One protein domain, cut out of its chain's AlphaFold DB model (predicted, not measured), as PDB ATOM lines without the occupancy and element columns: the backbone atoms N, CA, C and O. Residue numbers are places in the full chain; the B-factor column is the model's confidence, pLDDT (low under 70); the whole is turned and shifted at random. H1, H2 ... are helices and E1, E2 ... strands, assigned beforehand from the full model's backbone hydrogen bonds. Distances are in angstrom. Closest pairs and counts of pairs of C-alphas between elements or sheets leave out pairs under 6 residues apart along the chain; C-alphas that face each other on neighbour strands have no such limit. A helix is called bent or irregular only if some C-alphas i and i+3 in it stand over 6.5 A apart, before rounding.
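AT A GLANCE: This is residues 4 to 179 of the 179 residues of an uncharacterized protein of Pyrobaculum ferrireducens (UniProt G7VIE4). A strongly twisted sheet of seven strands runs through the middle of the model as one of three layers, with H4 and H5 over one face and H1 and H3 over the other. The sheet curls round the long helix H5; H2 packs on H1, off the sheet, and H6 packs beside the strands near E7. The printed part has 176 residues, with six named helices and seven named strands in the order H1 H2 H3 E1 E2 E3 H4 E4 H5 E5 E6 H6 E7. The sheet is mixed, in the order E1 E2 E3 E4 E7 E6 E5, and the class is mixed, helices and strands. The whole is compact, with a radius of gyration of the C-alphas of 15.2 A and spans of 41 by 35 by 31 A.

IN THESE COORDINATES: The strands are E1, residues 39 to 43, E2, 58 to 62, E3, 66 to 72, 19.6 A long, E4, 101 to 107, E5, 138 to 144, E6, 150 to 156, 19.6 A, and E7, 171 to 178, 19.5 A, ending with C-alpha 178 at (-4.912, -7.054, -38.767). The helices are H1, residues 4 to 14, from C-alpha 4 at (8.146, 4.792, -40.587), H2, 16 to 24, H3, 26 to 35, H4, 85 to 95, H5, 109 to 131, 30.8 A, and H6, 159 to 167. H2 and H5 are irregular: C-alphas 17 and 20 are 8.2 A apart, and C-alphas 110 and 113 are 8.0 A apart. H5 has a kink of 35 degrees near residue 116.

HOW THE PARTS SIT: E3 and E4 are parallel, with N 68 and O 102 at 2.9 A, and so are E4 and E7, with N 105 and O 175 at 2.8 A. E1, E2 and E3 form a meander, each strand the antiparallel neighbour of the one before, with N 43 and O 59 at 2.9 A and N 67 and O 60 at 2.8 A. E7 and E6 are antiparallel, with N 176 and O 152 at 2.8 A; E5 and E6 form a hairpin, with N 143 and O 151 at 2.8 A. E3, H4, E4 are a strand-helix-strand unit, two parallel neighbour strands with a helix between, and its crossover is right-handed. E4, H5, E5 are a split unit, with E7 and E6 between its strands, also right-handed. H4 has a height over the sheet of 9.1 A; the C-alphas of Ile 68 and Ala 89, the closest of E3 and H4, are 6.5 A apart. The closest C-alphas of H5 and E5, those of Met 120 and Val 138, are 5.6 A apart. H6 is on the sheet, on the same face as H4, and only just over none of the strands, with 2 C-alphas falling on E7. With residues 127 to 131 alone, H5 only just touches H6, with 3 pairs of C-alphas within 8 A, the closest Phe 131 and Val 165 at 7.7 A. H1 lies over E2 at a height over the sheet of 8.9 A. H1 touches H3, the closest C-alphas being those of Ile 4 and Ile 30, 6.2 A apart. H1 and H2 form a helical hairpin, with the C-alphas of Lys 12 and Arg 19 closest at 5.3 A. Every O i to N i+4 pair is within hydrogen-bond range in H3, H4 and H6; the counts are 6 of 7 in H1, 3 of 5 in H2 and 17 of 19 in H5.

THE WHOLE: The two C-alphas farthest apart, those of Arg 24 and Gly 132, are 42.4 A apart. The printed part has no cut. The links E1 to E2, of 14 residues, and E3 to H4, of 12, are long. Mean pLDDT of the printed part is 91.6, and residues 76 to 83 are under 70.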
ATOM      1  N   ILE A   4       9.155   5.765 -41.022       86.38
ATOM      2  CA  ILE A   4       8.146   4.792 -40.587       86.38
ATOM      3  C   ILE A   4       7.497   5.181 -39.253       86.38
ATOM      4  O   ILE A   4       6.296   4.993 -39.073       86.38
ATOM      5  N   GLU A   5       8.244   5.788 -38.331       86.94
ATOM      6  CA  GLU A   5       7.660   6.338 -37.099       86.94
ATOM      7  C   GLU A   5       6.668   7.468 -37.397       86.94
ATOM      8  O   GLU A   5       5.642   7.586 -36.722       86.94
ATOM      9  N   THR A   6       6.926   8.233 -38.462       84.88
ATOM     10  CA  THR A   6       6.029   9.299 -38.928       84.88
ATOM     11  C   THR A   6       4.662   8.742 -39.330       84.88
ATOM     12  O   THR A   6       3.654   9.418 -39.127       84.88
ATOM     13  N   ALA A   7       4.583   7.494 -39.814       92.06
ATOM     14  CA  ALA A   7       3.312   6.846 -40.139       92.06
ATOM     15  C   ALA A   7       2.430   6.623 -38.902       92.06
ATOM     16  O   ALA A   7       1.228   6.866 -38.949       92.06
ATOM     17  N   VAL A   8       3.005   6.189 -37.775       94.06
ATOM     18  CA  VAL A   8       2.226   5.981 -36.540       94.06
ATOM     19  C   VAL A   8       1.740   7.317 -35.991       94.06
ATOM     20  O   VAL A   8       0.575   7.451 -35.615       94.06
ATOM     21  N   ASP A   9       2.607   8.328 -35.997       92.19
ATOM     22  CA  ASP A   9       2.255   9.667 -35.524       92.19
ATOM     23  C   ASP A   9       1.179  10.317 -36.408       92.19
ATOM     24  O   ASP A   9       0.319  11.046 -35.911       92.19
ATOM     25  N   CYS A  10       1.185  10.004 -37.705       92.75
ATOM     26  CA  CYS A  10       0.146  10.374 -38.656       92.75
ATOM     27  C   CYS A  10      -1.228   9.832 -38.259       92.75
ATOM     28  O   CYS A  10      -2.169  10.603 -38.068       92.75
ATOM     29  N   LEU A  11      -1.322   8.510 -38.080       93.12
ATOM     30  CA  LEU A  11      -2.561   7.837 -37.692       93.12
ATOM     31  C   LEU A  11      -3.069   8.370 -36.353       93.12
ATOM     32  O   LEU A  11      -4.232   8.744 -36.216       93.12
ATOM     33  N   LYS A  12      -2.163   8.501 -35.381       93.50
ATOM     34  CA  LYS A  12      -2.466   9.016 -34.045       93.50
ATOM     35  C   LYS A  12      -3.007  10.447 -34.064       93.50
ATOM     36  O   LYS A  12      -3.825  10.798 -33.214       93.50
ATOM     37  N   ARG A  13      -2.526  11.294 -34.981       91.94
ATOM     38  CA  ARG A  13      -2.959  12.693 -35.115       91.94
ATOM     39  C   ARG A  13      -4.391  12.797 -35.631       91.94
ATOM     40  O   ARG A  13      -5.144  13.620 -35.117       91.94
ATOM     41  N   HIS A  14      -4.739  11.980 -36.621       86.50
ATOM     42  CA  HIS A  14      -6.034  12.042 -37.310       86.50
ATOM     43  C   HIS A  14      -7.107  11.147 -36.682       86.50
ATOM     44  O   HIS A  14      -8.285  11.270 -37.000       86.50
ATOM     45  N   ASP A  15      -6.727  10.325 -35.702       86.94
ATOM     46  CA  ASP A  15      -7.645   9.536 -34.881       86.94
ATOM     47  C   ASP A  15      -7.368   9.721 -33.369       86.94
ATOM     48  O   ASP A  15      -6.887   8.815 -32.674       86.94
ATOM     49  N   PRO A  16      -7.662  10.918 -32.819       85.81
ATOM     50  CA  PRO A  16      -7.311  11.277 -31.446       85.81
ATOM     51  C   PRO A  16      -8.061  10.463 -30.380       85.81
ATOM     52  O   PRO A  16      -7.636  10.434 -29.225       85.81
ATOM     53  N   HIS A  17      -9.155   9.789 -30.743       89.56
ATOM     54  CA  HIS A  17      -9.913   8.935 -29.827       89.56
ATOM     55  C   HIS A  17      -9.233   7.587 -29.564       89.56
ATOM     56  O   HIS A  17      -9.519   6.959 -28.548       89.56
ATOM     57  N   HIS A  18      -8.303   7.165 -30.425       90.75
ATOM     58  CA  HIS A  18      -7.609   5.881 -30.307       90.75
ATOM     59  C   HIS A  18      -6.100   6.032 -30.064       90.75
ATOM     60  O   HIS A  18      -5.327   5.116 -30.335       90.75
ATOM     61  N   ARG A  19      -5.648   7.169 -29.511       92.56
ATOM     62  CA  ARG A  19      -4.217   7.436 -29.251       92.56
ATOM     63  C   ARG A  19      -3.530   6.325 -28.458       92.56
ATOM     64  O   ARG A  19      -2.436   5.917 -28.830       92.56
ATOM     65  N   GLU A  20      -4.191   5.810 -27.422       93.62
ATOM     66  CA  GLU A  20      -3.667   4.709 -26.604       93.62
ATOM     67  C   GLU A  20      -3.484   3.412 -27.399       93.62
ATOM     68  O   GLU A  20      -2.538   2.667 -27.147       93.62
ATOM     69  N   TYR A  21      -4.358   3.143 -28.376       94.06
ATOM     70  CA  TYR A  21      -4.219   1.981 -29.250       94.06
ATOM     71  C   TYR A  21      -2.955   2.100 -30.104       94.06
ATOM     72  O   TYR A  21      -2.182   1.147 -30.176       94.06
ATOM     73  N   TYR A  22      -2.718   3.265 -30.714       94.38
ATOM     74  CA  TYR A  22      -1.516   3.497 -31.521       94.38
ATOM     75  C   TYR A  22      -0.239   3.438 -30.684       94.38
ATOM     76  O   TYR A  22       0.753   2.891 -31.152       94.38
ATOM     77  N   ASP A  23      -0.262   3.940 -29.447       94.44
ATOM     78  CA  ASP A  23       0.890   3.858 -28.546       94.44
ATOM     79  C   ASP A  23       1.186   2.410 -28.142       94.44
ATOM     80  O   ASP A  23       2.325   1.958 -28.247       94.44
ATOM     81  N   ARG A  24       0.152   1.651 -27.758       95.00
ATOM     82  CA  ARG A  24       0.286   0.240 -27.369       95.00
ATOM     83  C   ARG A  24       0.741  -0.653 -28.523       95.00
ATOM     84  O   ARG A  24       1.488  -1.597 -28.296       95.00
ATOM     85  N   ASN A  25       0.290  -0.372 -29.745       94.44
ATOM     86  CA  ASN A  25       0.569  -1.191 -30.930       94.44
ATOM     87  C   ASN A  25       1.645  -0.588 -31.847       94.44
ATOM     88  O   ASN A  25       1.824  -1.062 -32.969       94.44
ATOM     89  N   ARG A  26       2.374   0.442 -31.392       95.00
ATOM     90  CA  ARG A  26       3.352   1.189 -32.201       95.00
ATOM     91  C   ARG A  26       4.353   0.272 -32.894       95.00
ATOM     92  O   ARG A  26       4.511   0.350 -34.109       95.00
ATOM     93  N   GLU A  27       4.999  -0.610 -32.137       94.62
ATOM     94  CA  GLU A  27       6.010  -1.529 -32.671       94.62
ATOM     95  C   GLU A  27       5.428  -2.488 -33.709       94.62
ATOM     96  O   GLU A  27       6.030  -2.698 -34.757       94.62
ATOM     97  N   ASN A  28       4.231  -3.019 -33.460       94.06
ATOM     98  CA  ASN A  28       3.539  -3.905 -34.391       94.06
ATOM     99  C   ASN A  28       3.226  -3.181 -35.716       94.06
ATOM    100  O   ASN A  28       3.559  -3.685 -36.791       94.06
ATOM    101  N   ILE A  29       2.676  -1.963 -35.654       94.88
ATOM    102  CA  ILE A  29       2.384  -1.154 -36.848       94.88
ATOM    103  C   ILE A  29       3.672  -0.863 -37.632       94.88
ATOM    104  O   ILE A  29       3.702  -1.053 -38.848       94.88
ATOM    105  N   ILE A  30       4.749  -0.465 -36.946       94.75
ATOM    106  CA  ILE A  30       6.063  -0.214 -37.562       94.75
ATOM    107  C   ILE A  30       6.586  -1.476 -38.254       94.75
ATOM    108  O   ILE A  30       6.943  -1.421 -39.431       94.75
ATOM    109  N   GLN A  31       6.581  -2.620 -37.566       93.31
ATOM    110  CA  GLN A  31       7.033  -3.895 -38.125       93.31
ATOM    111  C   GLN A  31       6.209  -4.304 -39.346       93.31
ATOM    112  O   GLN A  31       6.757  -4.822 -40.320       93.31
ATOM    113  N   LYS A  32       4.894  -4.062 -39.331       94.56
ATOM    114  CA  LYS A  32       4.039  -4.328 -40.490       94.56
ATOM    115  C   LYS A  32       4.416  -3.443 -41.668       94.56
ATOM    116  O   LYS A  32       4.602  -3.969 -42.757       94.56
ATOM    117  N   ILE A  33       4.598  -2.142 -41.462       94.12
ATOM    118  CA  ILE A  33       5.006  -1.225 -42.535       94.12
ATOM    119  C   ILE A  33       6.372  -1.625 -43.107       94.12
ATOM    120  O   ILE A  33       6.508  -1.723 -44.322       94.12
ATOM    121  N   GLN A  34       7.348  -1.941 -42.253       92.62
ATOM    122  CA  GLN A  34       8.678  -2.407 -42.674       92.62
ATOM    123  C   GLN A  34       8.613  -3.677 -43.525       92.62
ATOM    124  O   GLN A  34       9.336  -3.816 -44.506       92.62
ATOM    125  N   ARG A  35       7.732  -4.615 -43.171       93.50
ATOM    126  CA  ARG A  35       7.580  -5.869 -43.914       93.50
ATOM    127  C   ARG A  35       6.953  -5.684 -45.296       93.50
ATOM    128  O   ARG A  35       7.121  -6.575 -46.121       93.50
ATOM    129  N   LEU A  36       6.263  -4.571 -45.579       93.06
ATOM    130  CA  LEU A  36       5.700  -4.308 -46.916       93.06
ATOM    131  C   LEU A  36       6.779  -4.263 -48.012       93.06
ATOM    132  O   LEU A  36       6.460  -4.465 -49.184       93.06
ATOM    133  N   GLY A  37       8.035  -4.020 -47.638       91.06
ATOM    134  CA  GLY A  37       9.194  -4.051 -48.519       91.06
ATOM    135  C   GLY A  37      10.117  -2.865 -48.270       91.06
ATOM    136  O   GLY A  37      10.062  -2.223 -47.225       91.06
ATOM    137  N   ASP A  38      10.949  -2.564 -49.262       93.00
ATOM    138  CA  ASP A  38      11.791  -1.370 -49.260       93.00
ATOM    139  C   ASP A  38      10.917  -0.118 -49.428       93.00
ATOM    140  O   ASP A  38      10.466   0.191 -50.536       93.00
ATOM    141  N   VAL A  39      10.582   0.525 -48.306       94.06
ATOM    142  CA  VAL A  39       9.705   1.700 -48.248       94.06
ATOM    143  C   VAL A  39      10.460   2.918 -48.766       94.06
ATOM    144  O   VAL A  39      11.450   3.336 -48.176       94.06
ATOM    145  N   THR A  40       9.953   3.517 -49.841       94.81
ATOM    146  CA  THR A  40      10.564   4.688 -50.487       94.81
ATOM    147  C   THR A  40       9.810   5.981 -50.203       94.81
ATOM    148  O   THR A  40      10.319   7.059 -50.495       94.81
ATOM    149  N   ARG A  41       8.553   5.889 -49.744       95.19
ATOM    150  CA  ARG A  41       7.715   7.054 -49.435       95.19
ATOM    151  C   ARG A  41       6.584   6.691 -48.477       95.19
ATOM    152  O   ARG A  41       5.879   5.708 -48.703       95.19
ATOM    153  N   ILE A  42       6.363   7.530 -47.470       95.75
ATOM    154  CA  ILE A  42       5.200   7.487 -46.575       95.75
ATOM    155  C   ILE A  42       4.562   8.867 -46.579       95.75
ATOM    156  O   ILE A  42       5.232   9.856 -46.305       95.75
ATOM    157  N   GLU A  43       3.263   8.920 -46.848       95.50
ATOM    158  CA  GLU A  43       2.501  10.163 -46.861       95.50
ATOM    159  C   GLU A  43       1.272  10.070 -45.966       95.50
ATOM    160  O   GLU A  43       0.639   9.020 -45.827       95.50
ATOM    161  N   CYS A  44       0.915  11.225 -45.417       94.94
ATOM    162  CA  CYS A  44      -0.288  11.470 -44.635       94.94
ATOM    163  C   CYS A  44      -1.282  12.256 -45.482       94.94
ATOM    164  O   CYS A  44      -1.233  13.492 -45.453       94.94
ATOM    165  N   PRO A  45      -2.191  11.603 -46.227       94.56
ATOM    166  CA  PRO A  45      -3.070  12.316 -47.144       94.56
ATOM    167  C   PRO A  45      -3.904  13.376 -46.409       94.56
ATOM    168  O   PRO A  45      -4.086  14.481 -46.913       94.56
ATOM    169  N   GLU A  46      -4.343  13.085 -45.180       90.81
ATOM    170  CA  GLU A  46      -5.121  14.008 -44.342       90.81
ATOM    171  C   GLU A  46      -4.369  15.283 -43.907       90.81
ATOM    172  O   GLU A  46      -5.017  16.257 -43.527       90.81
ATOM    173  N   ASN A  47      -3.032  15.339 -44.012       91.44
ATOM    174  CA  ASN A  47      -2.282  16.580 -43.759       91.44
ATOM    175  C   ASN A  47      -2.446  17.613 -44.889       91.44
ATOM    176  O   ASN A  47      -2.233  18.801 -44.653       91.44
ATOM    177  N   ASP A  48      -2.807  17.194 -46.105       89.31
ATOM    178  CA  ASP A  48      -3.023  18.127 -47.208       89.31
ATOM    179  C   ASP A  48      -4.358  18.856 -47.017       89.31
ATOM    180  O   ASP A  48      -5.422  18.251 -47.112       89.31
ATOM    181  N   THR A  49      -4.338  20.163 -46.767       86.75
ATOM    182  CA  THR A  49      -5.561  20.968 -46.572       86.75
ATOM    183  C   THR A  49      -6.109  21.573 -47.866       86.75
ATOM    184  O   THR A  49      -7.222  22.103 -47.877       86.75
ATOM    185  N   THR A  50      -5.363  21.480 -48.967       87.00
ATOM    186  CA  THR A  50      -5.709  22.078 -50.264       87.00
ATOM    187  C   THR A  50      -6.589  21.153 -51.102       87.00
ATOM    188  O   THR A  50      -7.492  21.601 -51.816       87.00
ATOM    189  N   HIS A  51      -6.391  19.845 -50.961       85.31
ATOM    190  CA  HIS A  51      -7.146  18.826 -51.658       85.31
ATOM    191  C   HIS A  51      -8.521  18.625 -51.013       85.31
ATOM    192  O   HIS A  51      -8.645  18.196 -49.863       85.31
ATOM    193  N   ARG A  52      -9.584  18.897 -51.778       86.19
ATOM    194  CA  ARG A  52     -10.984  18.803 -51.313       86.19
ATOM    195  C   ARG A  52     -11.580  17.391 -51.394       86.19
ATOM    196  O   ARG A  52     -12.713  17.184 -50.962       86.19
ATOM    197  N   GLY A  53     -10.857  16.436 -51.981       87.50
ATOM    198  CA  GLY A  53     -11.289  15.042 -52.095       87.50
ATOM    199  C   GLY A  53     -11.252  14.290 -50.764       87.50
ATOM    200  O   GLY A  53     -10.710  14.767 -49.765       87.50
ATOM    201  N   ARG A  54     -11.828  13.086 -50.753       89.81
ATOM    202  CA  ARG A  54     -11.780  12.204 -49.581       89.81
ATOM    203  C   ARG A  54     -10.411  11.555 -49.507       89.81
ATOM    204  O   ARG A  54      -9.937  11.024 -50.495       89.81
ATOM    205  N   LYS A  55      -9.805  11.555 -48.334       92.94
ATOM    206  CA  LYS A  55      -8.435  11.092 -48.139       92.94
ATOM    207  C   LYS A  55      -8.424   9.811 -47.314       92.94
ATOM    208  O   LYS A  55      -9.323   9.586 -46.502       92.94
ATOM    209  N   ALA A  56      -7.485   8.930 -47.628       94.62
ATOM    210  CA  ALA A  56      -7.184   7.775 -46.791       94.62
ATOM    211  C   ALA A  56      -6.292   8.202 -45.621       94.62
ATOM    212  O   ALA A  56      -5.737   9.303 -45.639       94.62
ATOM    213  N   ASP A  57      -6.136   7.323 -44.640       94.44
ATOM    214  CA  ASP A  57      -5.382   7.650 -43.428       94.44
ATOM    215  C   ASP A  57      -3.867   7.623 -43.690       94.44
ATOM    216  O   ASP A  57      -3.126   8.459 -43.174       94.44
ATOM    217  N   LEU A  58      -3.404   6.711 -44.554       96.56
ATOM    218  CA  LEU A  58      -2.003   6.602 -44.967       96.56
ATOM    219  C   LEU A  58      -1.856   6.191 -46.436       96.56
ATOM    220  O   LEU A  58      -2.630   5.390 -46.969       96.56
ATOM    221  N   PHE A  59      -0.789   6.686 -47.059       97.69
ATOM    222  CA  PHE A  59      -0.262   6.186 -48.325       97.69
ATOM    223  C   PHE A  59       1.190   5.737 -48.133       97.69
ATOM    224  O   PHE A  59       1.981   6.432 -47.499       97.69
ATOM    225  N   ILE A  60       1.541   4.576 -48.685       97.19
ATOM    226  CA  ILE A  60       2.890   4.005 -48.605       97.19
ATOM    227  C   ILE A  60       3.305   3.527 -49.993       97.19
ATOM    228  O   ILE A  60       2.596   2.734 -50.613       97.19
ATOM    229  N   ALA A  61       4.469   3.961 -50.466       97.06
ATOM    230  CA  ALA A  61       5.109   3.402 -51.650       97.06
ATOM    231  C   ALA A  61       6.346   2.598 -51.253       97.06
ATOM    232  O   ALA A  61       7.154   3.026 -50.425       97.06
ATOM    233  N   THR A  62       6.488   1.441 -51.885       95.62
ATOM    234  CA  THR A  62       7.709   0.645 -51.892       95.62
ATOM    235  C   THR A  62       8.314   0.650 -53.292       95.62
ATOM    236  O   THR A  62       7.684   1.084 -54.267       95.62
ATOM    237  N   SER A  63       9.519   0.102 -53.420       93.50
ATOM    238  CA  SER A  63      10.170  -0.096 -54.721       93.50
ATOM    239  C   SER A  63       9.322  -0.902 -55.718       93.50
ATOM    240  O   SER A  63       9.448  -0.705 -56.925       93.50
ATOM    241  N   THR A  64       8.413  -1.761 -55.241       93.06
ATOM    242  CA  THR A  64       7.631  -2.681 -56.087       93.06
ATOM    243  C   THR A  64       6.127  -2.425 -56.092       93.06
ATOM    244  O   THR A  64       5.454  -2.809 -57.050       93.06
ATOM    245  N   ARG A  65       5.566  -1.810 -55.047       96.31
ATOM    246  CA  ARG A  65       4.114  -1.669 -54.867       96.31
ATOM    247  C   ARG A  65       3.742  -0.365 -54.180       96.31
ATOM    248  O   ARG A  65       4.577   0.332 -53.617       96.31
ATOM    249  N   ARG A  66       2.461  -0.016 -54.261       98.12
ATOM    250  CA  ARG A  66       1.859   1.086 -53.510       98.12
ATOM    251  C   ARG A  66       0.709   0.546 -52.682       98.12
ATOM    252  O   ARG A  66       0.006  -0.374 -53.106       98.12
ATOM    253  N   TYR A  67       0.522   1.138 -51.518       98.00
ATOM    254  CA  TYR A  67      -0.480   0.753 -50.543       98.00
ATOM    255  C   TYR A  67      -1.230   1.990 -50.073       98.00
ATOM    256  O   TYR A  67      -0.637   3.017 -49.747       98.00
ATOM    257  N   ILE A  68      -2.547   1.866 -50.008       98.06
ATOM    258  CA  ILE A  68      -3.424   2.827 -49.351       98.06
ATOM    259  C   ILE A  68      -3.993   2.131 -48.134       98.06
ATOM    260  O   ILE A  68      -4.617   1.079 -48.267       98.06
ATOM    261  N   ILE A  69      -3.773   2.710 -46.960       96.50
ATOM    262  CA  ILE A  69      -4.222   2.141 -45.694       96.50
ATOM    263  C   ILE A  69      -5.350   3.010 -45.145       96.50
ATOM    264  O   ILE A  69      -5.198   4.216 -44.957       96.50
ATOM    265  N   GLU A  70      -6.487   2.372 -44.891       94.81
ATOM    266  CA  GLU A  70      -7.634   2.944 -44.190       94.81
ATOM    267  C   GLU A  70      -7.809   2.187 -42.872       94.81
ATOM    268  O   GLU A  70      -8.155   1.005 -42.867       94.81
ATOM    269  N   VAL A  71      -7.588   2.862 -41.751       93.44
ATOM    270  CA  VAL A  71      -7.683   2.307 -40.405       93.44
ATOM    271  C   VAL A  71      -9.124   2.394 -39.888       93.44
ATOM    272  O   VAL A  71      -9.846   3.386 -40.057       93.44
ATOM    273  N   LYS A  72      -9.584   1.311 -39.261       91.12
ATOM    274  CA  LYS A  72     -10.910   1.168 -38.652       91.12
ATOM    275  C   LYS A  72     -10.808   0.399 -37.337       91.12
ATOM    276  O   LYS A  72     -11.015  -0.809 -37.292       91.12
ATOM    277  N   LEU A  73     -10.536   1.125 -36.251       88.50
ATOM    278  CA  LEU A  73     -10.446   0.557 -34.897       88.50
ATOM    279  C   LEU A  73     -11.818   0.374 -34.232       88.50
ATOM    280  O   LEU A  73     -11.999  -0.506 -33.397       88.50
ATOM    281  N   CYS A  74     -12.820   1.145 -34.665       82.00
ATOM    282  CA  CYS A  74     -14.207   0.990 -34.240       82.00
ATOM    283  C   CYS A  74     -15.096   0.455 -35.372       82.00
ATOM    284  O   CYS A  74     -15.325   1.119 -36.389       82.00
ATOM    285  N   LEU A  75     -15.670  -0.733 -35.161       75.81
ATOM    286  CA  LEU A  75     -16.590  -1.393 -36.102       75.81
ATOM    287  C   LEU A  75     -18.063  -1.295 -35.679       75.81
ATOM    288  O   LEU A  75     -18.903  -2.058 -36.152       75.81
ATOM    289  N   SER A  76     -18.395  -0.337 -34.805       63.31
ATOM    290  CA  SER A  76     -19.721  -0.188 -34.185       63.31
ATOM    291  C   SER A  76     -20.890  -0.116 -35.177       63.31
ATOM    292  O   SER A  76     -22.020  -0.423 -34.808       63.31
ATOM    293  N   THR A  77     -20.646   0.223 -36.450       55.12
ATOM    294  CA  THR A  77     -21.637   0.081 -37.525       55.12
ATOM    295  C   THR A  77     -21.002  -0.460 -38.808       55.12
ATOM    296  O   THR A  77     -19.884  -0.106 -39.162       55.12
ATOM    297  N   SER A  78     -21.746  -1.245 -39.592       50.53
ATOM    298  CA  SER A  78     -21.325  -1.667 -40.944       50.53
ATOM    299  C   SER A  78     -21.099  -0.492 -41.911       50.53
ATOM    300  O   SER A  78     -20.480  -0.655 -42.959       50.53
ATOM    301  N   ALA A  79     -21.584   0.710 -41.570       50.69
ATOM    302  CA  ALA A  79     -21.354   1.938 -42.320       50.69
ATOM    303  C   ALA A  79     -19.955   2.547 -42.101       50.69
ATOM    304  O   ALA A  79     -19.549   3.362 -42.936       50.69
ATOM    305  N   SER A  80     -19.233   2.170 -41.035       56.75
ATOM    306  CA  SER A  80     -17.862   2.643 -40.786       56.75
ATOM    307  C   SER A  80     -16.849   1.964 -41.711       56.75
ATOM    308  O   SER A  80     -15.903   2.603 -42.166       56.75
ATOM    309  N   LEU A  81     -17.098   0.710 -42.094       60.66
ATOM    310  CA  LEU A  81     -16.297  -0.036 -43.061       60.66
ATOM    311  C   LEU A  81     -16.805   0.223 -44.483       60.66
ATOM    312  O   LEU A  81     -17.865  -0.244 -44.893       60.66
ATOM    313  N   GLY A  82     -16.045   0.977 -45.272       58.50
ATOM    314  CA  GLY A  82     -16.237   1.003 -46.723       58.50
ATOM    315  C   GLY A  82     -17.075   2.157 -47.286       58.50
ATOM    316  O   GLY A  82     -17.274   2.230 -48.504       58.50
ATOM    317  N   ARG A  83     -17.595   3.087 -46.469       68.12
ATOM    318  CA  ARG A  83     -18.249   4.288 -47.018       68.12
ATOM    319  C   ARG A  83     -17.205   5.124 -47.766       68.12
ATOM    320  O   ARG A  83     -16.283   5.656 -47.170       68.12
ATOM    321  N   HIS A  84     -17.383   5.238 -49.082       84.50
ATOM    322  CA  HIS A  84     -16.474   5.946 -49.986       84.50
ATOM    323  C   HIS A  84     -15.057   5.367 -50.081       84.50
ATOM    324  O   HIS A  84     -14.180   6.066 -50.566       84.50
ATOM    325  N   ILE A  85     -14.817   4.112 -49.695       90.19
ATOM    326  CA  ILE A  85     -13.444   3.589 -49.618       90.19
ATOM    327  C   ILE A  85     -12.713   3.580 -50.970       90.19
ATOM    328  O   ILE A  85     -11.575   4.023 -51.056       90.19
ATOM    329  N   LEU A  86     -13.402   3.218 -52.059       94.25
ATOM    330  CA  LEU A  86     -12.832   3.322 -53.407       94.25
ATOM    331  C   LEU A  86     -12.612   4.778 -53.837       94.25
ATOM    332  O   LEU A  86     -11.668   5.082 -54.555       94.25
ATOM    333  N   ARG A  87     -13.476   5.697 -53.386       94.44
ATOM    334  CA  ARG A  87     -13.307   7.127 -53.665       94.44
ATOM    335  C   ARG A  87     -12.102   7.688 -52.913       94.44
ATOM    336  O   ARG A  87     -11.330   8.392 -53.537       94.44
ATOM    337  N   LYS A  88     -11.929   7.335 -51.634       94.88
ATOM    338  CA  LYS A  88     -10.736   7.667 -50.846       94.88
ATOM    339  C   LYS A  88      -9.471   7.176 -51.542       94.88
ATOM    340  O   LYS A  88      -8.537   7.947 -51.690       94.88
ATOM    341  N   ALA A  89      -9.468   5.931 -52.027       96.69
ATOM    342  CA  ALA A  89      -8.333   5.404 -52.777       96.69
ATOM    343  C   ALA A  89      -8.021   6.259 -54.017       96.69
ATOM    344  O   ALA A  89      -6.914   6.768 -54.148       96.69
ATOM    345  N   LYS A  90      -9.021   6.505 -54.872       97.19
ATOM    346  CA  LYS A  90      -8.861   7.313 -56.091       97.19
ATOM    347  C   LYS A  90      -8.375   8.738 -55.820       97.19
ATOM    348  O   LYS A  90      -7.496   9.233 -56.515       97.19
ATOM    349  N   ASP A  91      -8.975   9.396 -54.839       96.69
ATOM    350  CA  ASP A  91      -8.673  10.778 -54.480       96.69
ATOM    351  C   ASP A  91      -7.256  10.881 -53.866       96.69
ATOM    352  O   ASP A  91      -6.519  11.804 -54.201       96.69
ATOM    353  N   THR A  92      -6.827   9.905 -53.050       97.31
ATOM    354  CA  THR A  92      -5.444   9.800 -52.539       97.31
ATOM    355  C   THR A  92      -4.431   9.534 -53.658       97.31
ATOM    356  O   THR A  92      -3.378  10.163 -53.689       97.31
ATOM    357  N   LEU A  93      -4.736   8.641 -54.607       97.56
ATOM    358  CA  LEU A  93      -3.869   8.392 -55.767       97.56
ATOM    359  C   LEU A  93      -3.703   9.652 -56.621       97.56
ATOM    360  O   LEU A  93      -2.588   9.997 -57.007       97.56
ATOM    361  N   SER A  94      -4.800  10.378 -56.855       96.56
ATOM    362  CA  SER A  94      -4.774  11.651 -57.579       96.56
ATOM    363  C   SER A  94      -3.930  12.706 -56.868       96.56
ATOM    364  O   SER A  94      -3.257  13.479 -57.544       96.56
ATOM    365  N   LEU A  95      -3.965  12.748 -55.532       96.75
ATOM    366  CA  LEU A  95      -3.179  13.692 -54.737       96.75
ATOM    367  C   LEU A  95      -1.671  13.489 -54.933       96.75
ATOM    368  O   LEU A  95      -0.931  14.461 -55.044       96.75
ATOM    369  N   PHE A  96      -1.219  12.237 -55.021       96.19
ATOM    370  CA  PHE A  96       0.206  11.902 -55.130       96.19
ATOM    371  C   PHE A  96       0.665  11.523 -56.537       96.19
ATOM    372  O   PHE A  96       1.794  11.052 -56.695       96.19
ATOM    373  N   ASN A  97      -0.189  11.746 -57.542       96.06
ATOM    374  CA  ASN A  97       0.046  11.407 -58.945       96.06
ATOM    375  C   ASN A  97       0.459   9.935 -59.150       96.06
ATOM    376  O   ASN A  97       1.383   9.625 -59.901       96.06
ATOM    377  N   GLU A  98      -0.221   9.030 -58.451       97.50
ATOM    378  CA  GLU A  98      -0.011   7.584 -58.539       97.50
ATOM    379  C   GLU A  98      -1.122   6.931 -59.364       97.50
ATOM    380  O   GLU A  98      -2.268   7.381 -59.368       97.50
ATOM    381  N   GLN A  99      -0.783   5.862 -60.082       96.75
ATOM    382  CA  GLN A  99      -1.735   5.194 -60.974       96.75
ATOM    383  C   GLN A  99      -2.592   4.167 -60.242       96.75
ATOM    384  O   GLN A  99      -3.805   4.101 -60.459       96.75
ATOM    385  N   ASP A 100      -1.961   3.361 -59.389       98.19
ATOM    386  CA  ASP A 100      -2.634   2.289 -58.684       98.19
ATOM    387  C   ASP A 100      -2.023   1.977 -57.312       98.19
ATOM    388  O   ASP A 100      -0.915   2.405 -56.984       98.19
ATOM    389  N   ALA A 101      -2.796   1.278 -56.481       98.25
ATOM    390  CA  ALA A 101      -2.370   0.765 -55.186       98.25
ATOM    391  C   ALA A 101      -3.221  -0.432 -54.732       98.25
ATOM    392  O   ALA A 101      -4.387  -0.589 -55.115       98.25
ATOM    393  N   ALA A 102      -2.652  -1.246 -53.843       97.69
ATOM    394  CA  ALA A 102      -3.414  -2.170 -53.012       97.69
ATOM    395  C   ALA A 102      -4.120  -1.391 -51.889       97.69
ATOM    396  O   ALA A 102      -3.505  -0.566 -51.211       97.69
ATOM    397  N   LEU A 103      -5.409  -1.650 -51.676       97.62
ATOM    398  CA  LEU A 103      -6.206  -1.004 -50.633       97.62
ATOM    399  C   LEU A 103      -6.315  -1.920 -49.409       97.62
ATOM    400  O   LEU A 103      -6.965  -2.966 -49.451       97.62
ATOM    401  N   LEU A 104      -5.709  -1.500 -48.304       96.88
ATOM    402  CA  LEU A 104      -5.676  -2.236 -47.047       96.88
ATOM    403  C   LEU A 104      -6.615  -1.582 -46.032       96.88
ATOM    404  O   LEU A 104      -6.454  -0.417 -45.671       96.88
ATOM    405  N   VAL A 105      -7.586  -2.347 -45.545       95.44
ATOM    406  CA  VAL A 105      -8.441  -1.960 -44.422       95.44
ATOM    407  C   VAL A 105      -7.795  -2.470 -43.147       95.44
ATOM    408  O   VAL A 105      -7.857  -3.662 -42.850       95.44
ATOM    409  N   ALA A 106      -7.136  -1.586 -42.413       94.75
ATOM    410  CA  ALA A 106      -6.437  -1.950 -41.197       94.75
ATOM    411  C   ALA A 106      -7.396  -1.948 -39.999       94.75
ATOM    412  O   ALA A 106      -8.111  -0.972 -39.777       94.75
ATOM    413  N   VAL A 107      -7.449  -3.038 -39.238       94.00
ATOM    414  CA  VAL A 107      -8.404  -3.224 -38.127       94.00
ATOM    415  C   VAL A 107      -7.711  -3.843 -36.928       94.00
ATOM    416  O   VAL A 107      -6.706  -4.522 -37.093       94.00
ATOM    417  N   ASP A 108      -8.278  -3.675 -35.738       92.00
ATOM    418  CA  ASP A 108      -7.845  -4.436 -34.564       92.00
ATOM    419  C   ASP A 108      -7.919  -5.949 -34.848       92.00
ATOM    420  O   ASP A 108      -8.939  -6.446 -35.339       92.00
ATOM    421  N   SER A 109      -6.844  -6.682 -34.541       91.81
ATOM    422  CA  SER A 109      -6.757  -8.132 -34.761       91.81
ATOM    423  C   SER A 109      -7.917  -8.936 -34.151       91.81
ATOM    424  O   SER A 109      -8.344  -9.931 -34.732       91.81
ATOM    425  N   SER A 110      -8.497  -8.491 -33.033       91.00
ATOM    426  CA  SER A 110      -9.672  -9.117 -32.399       91.00
ATOM    427  C   SER A 110     -10.988  -8.904 -33.162       91.00
ATOM    428  O   SER A 110     -12.023  -9.464 -32.795       91.00
ATOM    429  N   LYS A 111     -10.977  -8.069 -34.206       91.50
ATOM    430  CA  LYS A 111     -12.154  -7.643 -34.974       91.50
ATOM    431  C   LYS A 111     -12.131  -8.095 -36.432       91.50
ATOM    432  O   LYS A 111     -12.993  -7.678 -37.201       91.50
ATOM    433  N   VAL A 112     -11.179  -8.943 -36.821       93.06
ATOM    434  CA  VAL A 112     -10.989  -9.375 -38.215       93.06
ATOM    435  C   VAL A 112     -12.237 -10.049 -38.792       93.06
ATOM    436  O   VAL A 112     -12.657  -9.683 -39.889       93.06
ATOM    437  N   ASP A 113     -12.873 -10.960 -38.053       92.38
ATOM    438  CA  ASP A 113     -14.064 -11.674 -38.536       92.38
ATOM    439  C   ASP A 113     -15.253 -10.726 -38.750       92.38
ATOM    440  O   ASP A 113     -15.907 -10.752 -39.797       92.38
ATOM    441  N   ASP A 114     -15.472  -9.812 -37.801       91.88
ATOM    442  CA  ASP A 114     -16.517  -8.789 -37.901       91.88
ATOM    443  C   ASP A 114     -16.241  -7.814 -39.061       91.88
ATOM    444  O   ASP A 114     -17.141  -7.460 -39.832       91.88
ATOM    445  N   ALA A 115     -14.975  -7.419 -39.244       91.75
ATOM    446  CA  ALA A 115     -14.547  -6.595 -40.369       91.75
ATOM    447  C   ALA A 115     -14.808  -7.292 -41.704       91.75
ATOM    448  O   ALA A 115     -15.298  -6.659 -42.644       91.75
ATOM    449  N   CYS A 116     -14.530  -8.592 -41.773       92.94
ATOM    450  CA  CYS A 116     -14.783  -9.424 -42.934       92.94
ATOM    451  C   CYS A 116     -16.256  -9.432 -43.326       92.94
ATOM    452  O   CYS A 116     -16.594  -9.059 -44.452       92.94
ATOM    453  N   GLU A 117     -17.147  -9.803 -42.410       91.50
ATOM    454  CA  GLU A 117     -18.584  -9.878 -42.683       91.50
ATOM    455  C   GLU A 117     -19.143  -8.530 -43.165       91.50
ATOM    456  O   GLU A 117     -19.830  -8.434 -44.197       91.50
ATOM    457  N   LYS A 118     -18.783  -7.455 -42.456       90.50
ATOM    458  CA  LYS A 118     -19.213  -6.088 -42.766       90.50
ATOM    459  C   LYS A 118     -18.670  -5.614 -44.113       90.50
ATOM    460  O   LYS A 118     -19.436  -5.068 -44.916       90.50
ATOM    461  N   LEU A 119     -17.385  -5.836 -44.396       91.31
ATOM    462  CA  LEU A 119     -16.754  -5.408 -45.644       91.31
ATOM    463  C   LEU A 119     -17.297  -6.191 -46.844       91.31
ATOM    464  O   LEU A 119     -17.658  -5.570 -47.843       91.31
ATOM    465  N   MET A 120     -17.446  -7.516 -46.742       92.75
ATOM    466  CA  MET A 120     -18.050  -8.340 -47.799       92.75
ATOM    467  C   MET A 120     -19.457  -7.844 -48.146       92.75
ATOM    468  O   MET A 120     -19.763  -7.597 -49.316       92.75
ATOM    469  N   THR A 121     -20.294  -7.622 -47.130       90.62
ATOM    470  CA  THR A 121     -21.657  -7.099 -47.301       90.62
ATOM    471  C   THR A 121     -21.649  -5.722 -47.962       90.62
ATOM    472  O   THR A 121     -22.416  -5.453 -48.898       90.62
ATOM    473  N   ARG A 122     -20.756  -4.832 -47.514       89.38
ATOM    474  CA  ARG A 122     -20.644  -3.474 -48.054       89.38
ATOM    475  C   ARG A 122     -20.194  -3.469 -49.505       89.38
ATOM    476  O   ARG A 122     -20.770  -2.709 -50.290       89.38
ATOM    477  N   LEU A 123     -19.185  -4.271 -49.842       91.62
ATOM    478  CA  LEU A 123     -18.652  -4.394 -51.194       91.62
ATOM    479  C   LEU A 123     -19.720  -4.975 -52.116       91.62
ATOM    480  O   LEU A 123     -20.074  -4.296 -53.073       91.62
ATOM    481  N   ARG A 124     -20.349  -6.111 -51.778       91.81
ATOM    482  CA  ARG A 124     -21.480  -6.664 -52.556       91.81
ATOM    483  C   ARG A 124     -22.520  -5.587 -52.870       91.81
ATOM    484  O   ARG A 124     -22.815  -5.311 -54.029       91.81
ATOM    485  N   ARG A 125     -22.998  -4.875 -51.840       90.88
ATOM    486  CA  ARG A 125     -23.980  -3.792 -52.011       90.88
ATOM    487  C   ARG A 125     -23.460  -2.644 -52.877       90.88
ATOM    488  O   ARG A 125     -24.230  -2.081 -53.648       90.88
ATOM    489  N   MET A 126     -22.203  -2.241 -52.713       91.38
ATOM    490  CA  MET A 126     -21.589  -1.155 -53.480       91.38
ATOM    491  C   MET A 126     -21.462  -1.515 -54.959       91.38
ATOM    492  O   MET A 126     -21.804  -0.692 -55.797       91.38
ATOM    493  N   PHE A 127     -21.023  -2.729 -55.276       92.81
ATOM    494  CA  PHE A 127     -20.919  -3.206 -56.652       92.81
ATOM    495  C   PHE A 127     -22.289  -3.277 -57.321       92.81
ATOM    496  O   PHE A 127     -22.498  -2.631 -58.350       92.81
ATOM    497  N   THR A 128     -23.264  -3.921 -56.678       91.25
ATOM    498  CA  THR A 128     -24.601  -4.073 -57.259       91.25
ATOM    499  C   THR A 128     -25.355  -2.748 -57.338       91.25
ATOM    500  O   THR A 128     -25.841  -2.381 -58.400       91.25
ATOM    501  N   LYS A 129     -25.459  -1.995 -56.233       89.94
ATOM    502  CA  LYS A 129     -26.285  -0.772 -56.188       89.94
ATOM    503  C   LYS A 129     -25.553   0.483 -56.653       89.94
ATOM    504  O   LYS A 129     -26.197   1.420 -57.098       89.94
ATOM    505  N   GLY A 130     -24.237   0.542 -56.465       88.25
ATOM    506  CA  GLY A 130     -23.430   1.714 -56.809       88.25
ATOM    507  C   GLY A 130     -22.911   1.689 -58.242       88.25
ATOM    508  O   GLY A 130     -22.766   2.752 -58.834       88.25
ATOM    509  N   PHE A 131     -22.651   0.500 -58.793       91.19
ATOM    510  CA  PHE A 131     -22.063   0.349 -60.127       91.19
ATOM    511  C   PHE A 131     -22.910  -0.489 -61.091       91.19
ATOM    512  O   PHE A 131     -22.551  -0.593 -62.257       91.19
ATOM    513  N   GLY A 132     -24.019  -1.086 -60.637       93.12
ATOM    514  CA  GLY A 132     -24.833  -1.969 -61.478       93.12
ATOM    515  C   GLY A 132     -24.115  -3.265 -61.866       93.12
ATOM    516  O   GLY A 132     -24.463  -3.876 -62.870       93.12
ATOM    517  N   VAL A 133     -23.096  -3.672 -61.100       94.00
ATOM    518  CA  VAL A 133     -22.256  -4.838 -61.398       94.00
ATOM    519  C   VAL A 133     -22.548  -5.959 -60.408       94.00
ATOM    520  O   VAL A 133     -22.424  -5.786 -59.194       94.00
ATOM    521  N   ASP A 134     -22.901  -7.131 -60.928       93.56
ATOM    522  CA  ASP A 134     -23.007  -8.354 -60.139       93.56
ATOM    523  C   ASP A 134     -21.655  -9.078 -60.091       93.56
ATOM    524  O   ASP A 134     -21.216  -9.692 -61.066       93.56
ATOM    525  N   VAL A 135     -21.012  -9.014 -58.926       92.75
ATOM    526  CA  VAL A 135     -19.723  -9.661 -58.639       92.75
ATOM    527  C   VAL A 135     -19.864 -11.082 -58.078       92.75
ATOM    528  O   VAL A 135     -18.855 -11.740 -57.807       92.75
ATOM    529  N   GLY A 136     -21.098 -11.575 -57.926       92.94
ATOM    530  CA  GLY A 136     -21.404 -12.823 -57.239       92.94
ATOM    531  C   GLY A 136     -21.008 -12.785 -55.762       92.94
ATOM    532  O   GLY A 136     -21.034 -11.737 -55.108       92.94
ATOM    533  N   ASP A 137     -20.632 -13.945 -55.227       93.69
ATOM    534  CA  ASP A 137     -20.160 -14.038 -53.851       93.69
ATOM    535  C   ASP A 137     -18.855 -13.272 -53.643       93.69
ATOM    536  O   ASP A 137     -17.948 -13.290 -54.470       93.69
ATOM    537  N   VAL A 138     -18.769 -12.616 -52.494       94.94
ATOM    538  CA  VAL A 138     -17.557 -11.987 -51.973       94.94
ATOM    539  C   VAL A 138     -17.146 -12.756 -50.734       94.94
ATOM    540  O   VAL A 138     -17.995 -12.964 -49.864       94.94
ATOM    541  N   THR A 139     -15.893 -13.187 -50.672       95.94
ATOM    542  CA  THR A 139     -15.347 -14.001 -49.586       95.94
ATOM    543  C   THR A 139     -14.099 -13.359 -48.993       95.94
ATOM    544  O   THR A 139     -13.355 -12.651 -49.673       95.94
ATOM    545  N   CYS A 140     -13.877 -13.624 -47.710       95.38
ATOM    546  CA  CYS A 140     -12.624 -13.371 -47.022       95.38
ATOM    547  C   CYS A 140     -11.776 -14.641 -47.051       95.38
ATOM    548  O   CYS A 140     -12.250 -15.706 -46.659       95.38
ATOM    549  N   THR A 141     -10.533 -14.544 -47.512       94.56
ATOM    550  CA  THR A 141      -9.616 -15.686 -47.567       94.56
ATOM    551  C   THR A 141      -8.323 -15.340 -46.835       94.56
ATOM    552  O   THR A 141      -7.650 -14.387 -47.245       94.56
ATOM    553  N   PRO A 142      -7.959 -16.086 -45.773       93.88
ATOM    554  CA  PRO A 142      -6.653 -15.956 -45.144       93.88
ATOM    555  C   PRO A 142      -5.537 -16.100 -46.178       93.88
ATOM    556  O   PRO A 142      -5.572 -16.977 -47.038       93.88
ATOM    557  N   SER A 143      -4.569 -15.200 -46.112       93.50
ATOM    558  CA  SER A 143      -3.456 -15.101 -47.045       93.50
ATOM    559  C   SER A 143      -2.266 -14.457 -46.337       93.50
ATOM    560  O   SER A 143      -2.337 -14.018 -45.187       93.50
ATOM    561  N   THR A 144      -1.161 -14.367 -47.055       89.31
ATOM    562  CA  THR A 144      -0.041 -13.496 -46.717       89.31
ATOM    563  C   THR A 144      -0.026 -12.323 -47.691       89.31
ATOM    564  O   THR A 144      -0.218 -12.518 -48.892       89.31
ATOM    565  N   LEU A 145       0.121 -11.092 -47.187       88.94
ATOM    566  CA  LEU A 145       0.303  -9.913 -48.054       88.94
ATOM    567  C   LEU A 145       1.725  -9.895 -48.631       88.94
ATOM    568  O   LEU A 145       1.946  -9.601 -49.801       88.94
ATOM    569  N   VAL A 146       2.662 -10.240 -47.756       88.19
ATOM    570  CA  VAL A 146       4.093 -10.468 -47.949       88.19
ATOM    571  C   VAL A 146       4.477 -11.626 -47.026       88.19
ATOM    572  O   VAL A 146       3.703 -11.978 -46.128       88.19
ATOM    573  N   GLU A 147       5.640 -12.237 -47.238       82.19
ATOM    574  CA  GLU A 147       6.061 -13.427 -46.491       82.19
ATOM    575  C   GLU A 147       5.902 -13.250 -44.967       82.19
ATOM    576  O   GLU A 147       6.387 -12.294 -44.361       82.19
ATOM    577  N   GLY A 148       5.134 -14.153 -44.346       81.50
ATOM    578  CA  GLY A 148       4.908 -14.165 -42.899       81.50
ATOM    579  C   GLY A 148       4.065 -13.016 -42.324       81.50
ATOM    580  O   GLY A 148       4.005 -12.889 -41.101       81.50
ATOM    581  N   MET A 149       3.417 -12.172 -43.141       90.50
ATOM    582  CA  MET A 149       2.476 -11.150 -42.656       90.50
ATOM    583  C   MET A 149       1.018 -11.592 -42.859       90.50
ATOM    584  O   MET A 149       0.562 -11.620 -44.008       90.50
ATOM    585  N   PRO A 150       0.264 -11.871 -41.774       91.12
ATOM    586  CA  PRO A 150      -1.152 -12.208 -41.863       91.12
ATOM    587  C   PRO A 150      -1.963 -11.111 -42.550       91.12
ATOM    588  O   PRO A 150      -1.833  -9.928 -42.225       91.12
ATOM    589  N   TYR A 151      -2.813 -11.527 -43.480       94.19
ATOM    590  CA  TYR A 151      -3.665 -10.668 -44.290       94.19
ATOM    591  C   TYR A 151      -4.912 -11.442 -44.699       94.19
ATOM    592  O   TYR A 151      -4.842 -12.640 -44.971       94.19
ATOM    593  N   ILE A 152      -6.057 -10.771 -44.776       96.75
ATOM    594  CA  ILE A 152      -7.265 -11.385 -45.327       96.75
ATOM    595  C   ILE A 152      -7.556 -10.760 -46.682       96.75
ATOM    596  O   ILE A 152      -7.934  -9.594 -46.777       96.75
ATOM    597  N   SER A 153      -7.395 -11.545 -47.742       96.38
ATOM    598  CA  SER A 153      -7.701 -11.104 -49.100       96.38
ATOM    599  C   SER A 153      -9.209 -11.138 -49.334       96.38
ATOM    600  O   SER A 153      -9.864 -12.136 -49.015       96.38
ATOM    601  N   ILE A 154      -9.760 -10.076 -49.926       96.00
ATOM    602  CA  ILE A 154     -11.140 -10.087 -50.413       96.00
ATOM    603  C   ILE A 154     -11.171 -10.665 -51.825       96.00
ATOM    604  O   ILE A 154     -10.576 -10.123 -52.759       96.00
ATOM    605  N   ARG A 155     -11.912 -11.760 -51.994       96.56
ATOM    606  CA  ARG A 155     -12.103 -12.425 -53.283       96.56
ATOM    607  C   ARG A 155     -13.530 -12.235 -53.770       96.56
ATOM    608  O   ARG A 155     -14.477 -12.247 -52.992       96.56
ATOM    609  N   PHE A 156     -13.668 -12.070 -55.079       96.38
ATOM    610  CA  PHE A 156     -14.948 -11.945 -55.765       96.38
ATOM    611  C   PHE A 156     -15.124 -13.158 -56.678       96.38
ATOM    612  O   PHE A 156     -14.219 -13.474 -57.451       96.38
ATOM    613  N   LYS A 157     -16.289 -13.809 -56.634       96.69
ATOM    614  CA  LYS A 157     -16.627 -14.962 -57.484       96.69
ATOM    615  C   LYS A 157     -16.492 -14.621 -58.965       96.69
ATOM    616  O   LYS A 157     -16.001 -15.430 -59.744       96.69
ATOM    617  N   ARG A 158     -16.892 -13.407 -59.351       96.19
ATOM    618  CA  ARG A 158     -16.669 -12.846 -60.691       96.19
ATOM    619  C   ARG A 158     -15.557 -11.800 -60.638       96.19
ATOM    620  O   ARG A 158     -15.805 -10.596 -60.674       96.19
ATOM    621  N   ALA A 159     -14.320 -12.276 -60.521       94.06
ATOM    622  CA  ALA A 159     -13.147 -11.423 -60.331       94.06
ATOM    623  C   ALA A 159     -12.929 -10.407 -61.467       94.06
ATOM    624  O   ALA A 159     -12.567  -9.269 -61.189       94.06
ATOM    625  N   SER A 160     -13.184 -10.772 -62.726       95.38
ATOM    626  CA  SER A 160     -13.038  -9.864 -63.877       95.38
ATOM    627  C   SER A 160     -13.959  -8.643 -63.780       95.38
ATOM    628  O   SER A 160     -13.511  -7.509 -63.955       95.38
ATOM    629  N   GLU A 161     -15.228  -8.871 -63.436       95.88
ATOM    630  CA  GLU A 161     -16.224  -7.820 -63.219       95.88
ATOM    631  C   GLU A 161     -15.822  -6.905 -62.068       95.88
ATOM    632  O   GLU A 161     -15.873  -5.678 -62.187       95.88
ATOM    633  N   ALA A 162     -15.354  -7.505 -60.970       95.44
ATOM    634  CA  ALA A 162     -14.891  -6.754 -59.821       95.44
ATOM    635  C   ALA A 162     -13.688  -5.866 -60.180       95.44
ATOM    636  O   ALA A 162     -13.710  -4.653 -59.960       95.44
ATOM    637  N   LEU A 163     -12.665  -6.452 -60.810       95.62
ATOM    638  CA  LEU A 163     -11.439  -5.765 -61.215       95.62
ATOM    639  C   LEU A 163     -11.707  -4.617 -62.190       95.62
ATOM    640  O   LEU A 163     -11.059  -3.580 -62.091       95.62
ATOM    641  N   ARG A 164     -12.677  -4.753 -63.102       95.88
ATOM    642  CA  ARG A 164     -13.059  -3.669 -64.020       95.88
ATOM    643  C   ARG A 164     -13.534  -2.422 -63.279       95.88
ATOM    644  O   ARG A 164     -13.211  -1.314 -63.696       95.88
ATOM    645  N   VAL A 165     -14.290  -2.584 -62.193       95.88
ATOM    646  CA  VAL A 165     -14.704  -1.452 -61.353       95.88
ATOM    647  C   VAL A 165     -13.521  -0.948 -60.537       95.88
ATOM    648  O   VAL A 165     -13.269   0.250 -60.545       95.88
ATOM    649  N   LEU A 166     -12.767  -1.832 -59.869       97.12
ATOM    650  CA  LEU A 166     -11.633  -1.438 -59.020       97.12
ATOM    651  C   LEU A 166     -10.588  -0.615 -59.789       97.12
ATOM    652  O   LEU A 166     -10.145   0.425 -59.297       97.12
ATOM    653  N   LYS A 167     -10.293  -0.991 -61.041       96.88
ATOM    654  CA  LYS A 167      -9.389  -0.251 -61.935       96.88
ATOM    655  C   LYS A 167      -9.829   1.194 -62.198       96.88
ATOM    656  O   LYS A 167      -8.974   2.058 -62.341       96.88
ATOM    657  N   GLN A 168     -11.129   1.506 -62.188       96.38
ATOM    658  CA  GLN A 168     -11.618   2.894 -62.341       96.38
ATOM    659  C   GLN A 168     -11.246   3.802 -61.153       96.38
ATOM    660  O   GLN A 168     -11.358   5.034 -61.238       96.38
ATOM    661  N   PHE A 169     -10.833   3.185 -60.044       97.25
ATOM    662  CA  PHE A 169     -10.385   3.825 -58.813       97.25
ATOM    663  C   PHE A 169      -8.893   3.603 -58.535       97.25
ATOM    664  O   PHE A 169      -8.448   3.963 -57.451       97.25
ATOM    665  N   GLY A 170      -8.143   3.008 -59.471       97.81
ATOM    666  CA  GLY A 170      -6.731   2.665 -59.273       97.81
ATOM    667  C   GLY A 170      -6.504   1.598 -58.196       97.81
ATOM    668  O   GLY A 170      -5.426   1.508 -57.627       97.81
ATOM    669  N   VAL A 171      -7.512   0.785 -57.867       98.06
ATOM    670  CA  VAL A 171      -7.369  -0.269 -56.855       98.06
ATOM    671  C   VAL A 171      -7.028  -1.591 -57.540       98.06
ATOM    672  O   VAL A 171      -7.768  -2.045 -58.414       98.06
ATOM    673  N   THR A 172      -5.923  -2.219 -57.137       96.75
ATOM    674  CA  THR A 172      -5.478  -3.518 -57.683       96.75
ATOM    675  C   THR A 172      -6.010  -4.700 -56.881       96.75
ATOM    676  O   THR A 172      -6.366  -5.733 -57.448       96.75
ATOM    677  N   GLU A 173      -6.129  -4.532 -55.567       95.50
ATOM    678  CA  GLU A 173      -6.707  -5.500 -54.643       95.50
ATOM    679  C   GLU A 173      -7.273  -4.809 -53.400       95.50
ATOM    680  O   GLU A 173      -6.927  -3.666 -53.095       95.50
ATOM    681  N   ILE A 174      -8.153  -5.514 -52.687       96.38
ATOM    682  CA  ILE A 174      -8.668  -5.096 -51.383       96.38
ATOM    683  C   ILE A 174      -8.406  -6.220 -50.392       96.38
ATOM    684  O   ILE A 174      -8.696  -7.385 -50.683       96.38
ATOM    685  N   GLY A 175      -7.971  -5.862 -49.194       95.88
ATOM    686  CA  GLY A 175      -7.977  -6.801 -48.086       95.88
ATOM    687  C   GLY A 175      -7.906  -6.141 -46.731       95.88
ATOM    688  O   GLY A 175      -7.886  -4.917 -46.612       95.88
ATOM    689  N   ILE A 176      -7.926  -6.980 -45.709       96.12
ATOM    690  CA  ILE A 176      -7.911  -6.574 -44.312       96.12
ATOM    691  C   ILE A 176      -6.525  -6.852 -43.752       96.12
ATOM    692  O   ILE A 176      -6.007  -7.964 -43.873       96.12
ATOM    693  N   LEU A 177      -5.943  -5.825 -43.139       96.06
ATOM    694  CA  LEU A 177      -4.677  -5.897 -42.428       96.06
ATOM    695  C   LEU A 177      -4.969  -5.899 -40.920       96.06
ATOM    696  O   LEU A 177      -5.328  -4.857 -40.375       96.06
ATOM    697  N   PRO A 178      -4.831  -7.037 -40.223       94.56
ATOM    698  CA  PRO A 178      -4.912  -7.054 -38.767       94.56
ATOM    699  C   PRO A 178      -3.771  -6.211 -38.189       94.56
ATOM    700  O   PRO A 178      -2.630  -6.379 -38.630       94.56
ATOM    701  N   LEU A 179      -4.071  -5.320 -37.249       91.31
ATOM    702  CA  LEU A 179      -3.122  -4.538 -36.457       91.31
ATOM    703  C   LEU A 179      -2.969  -5.154 -35.068       91.31
ATOM    704  O   LEU A 179      -3.984  -5.624 -34.493       91.31
TER     705      LEU A 179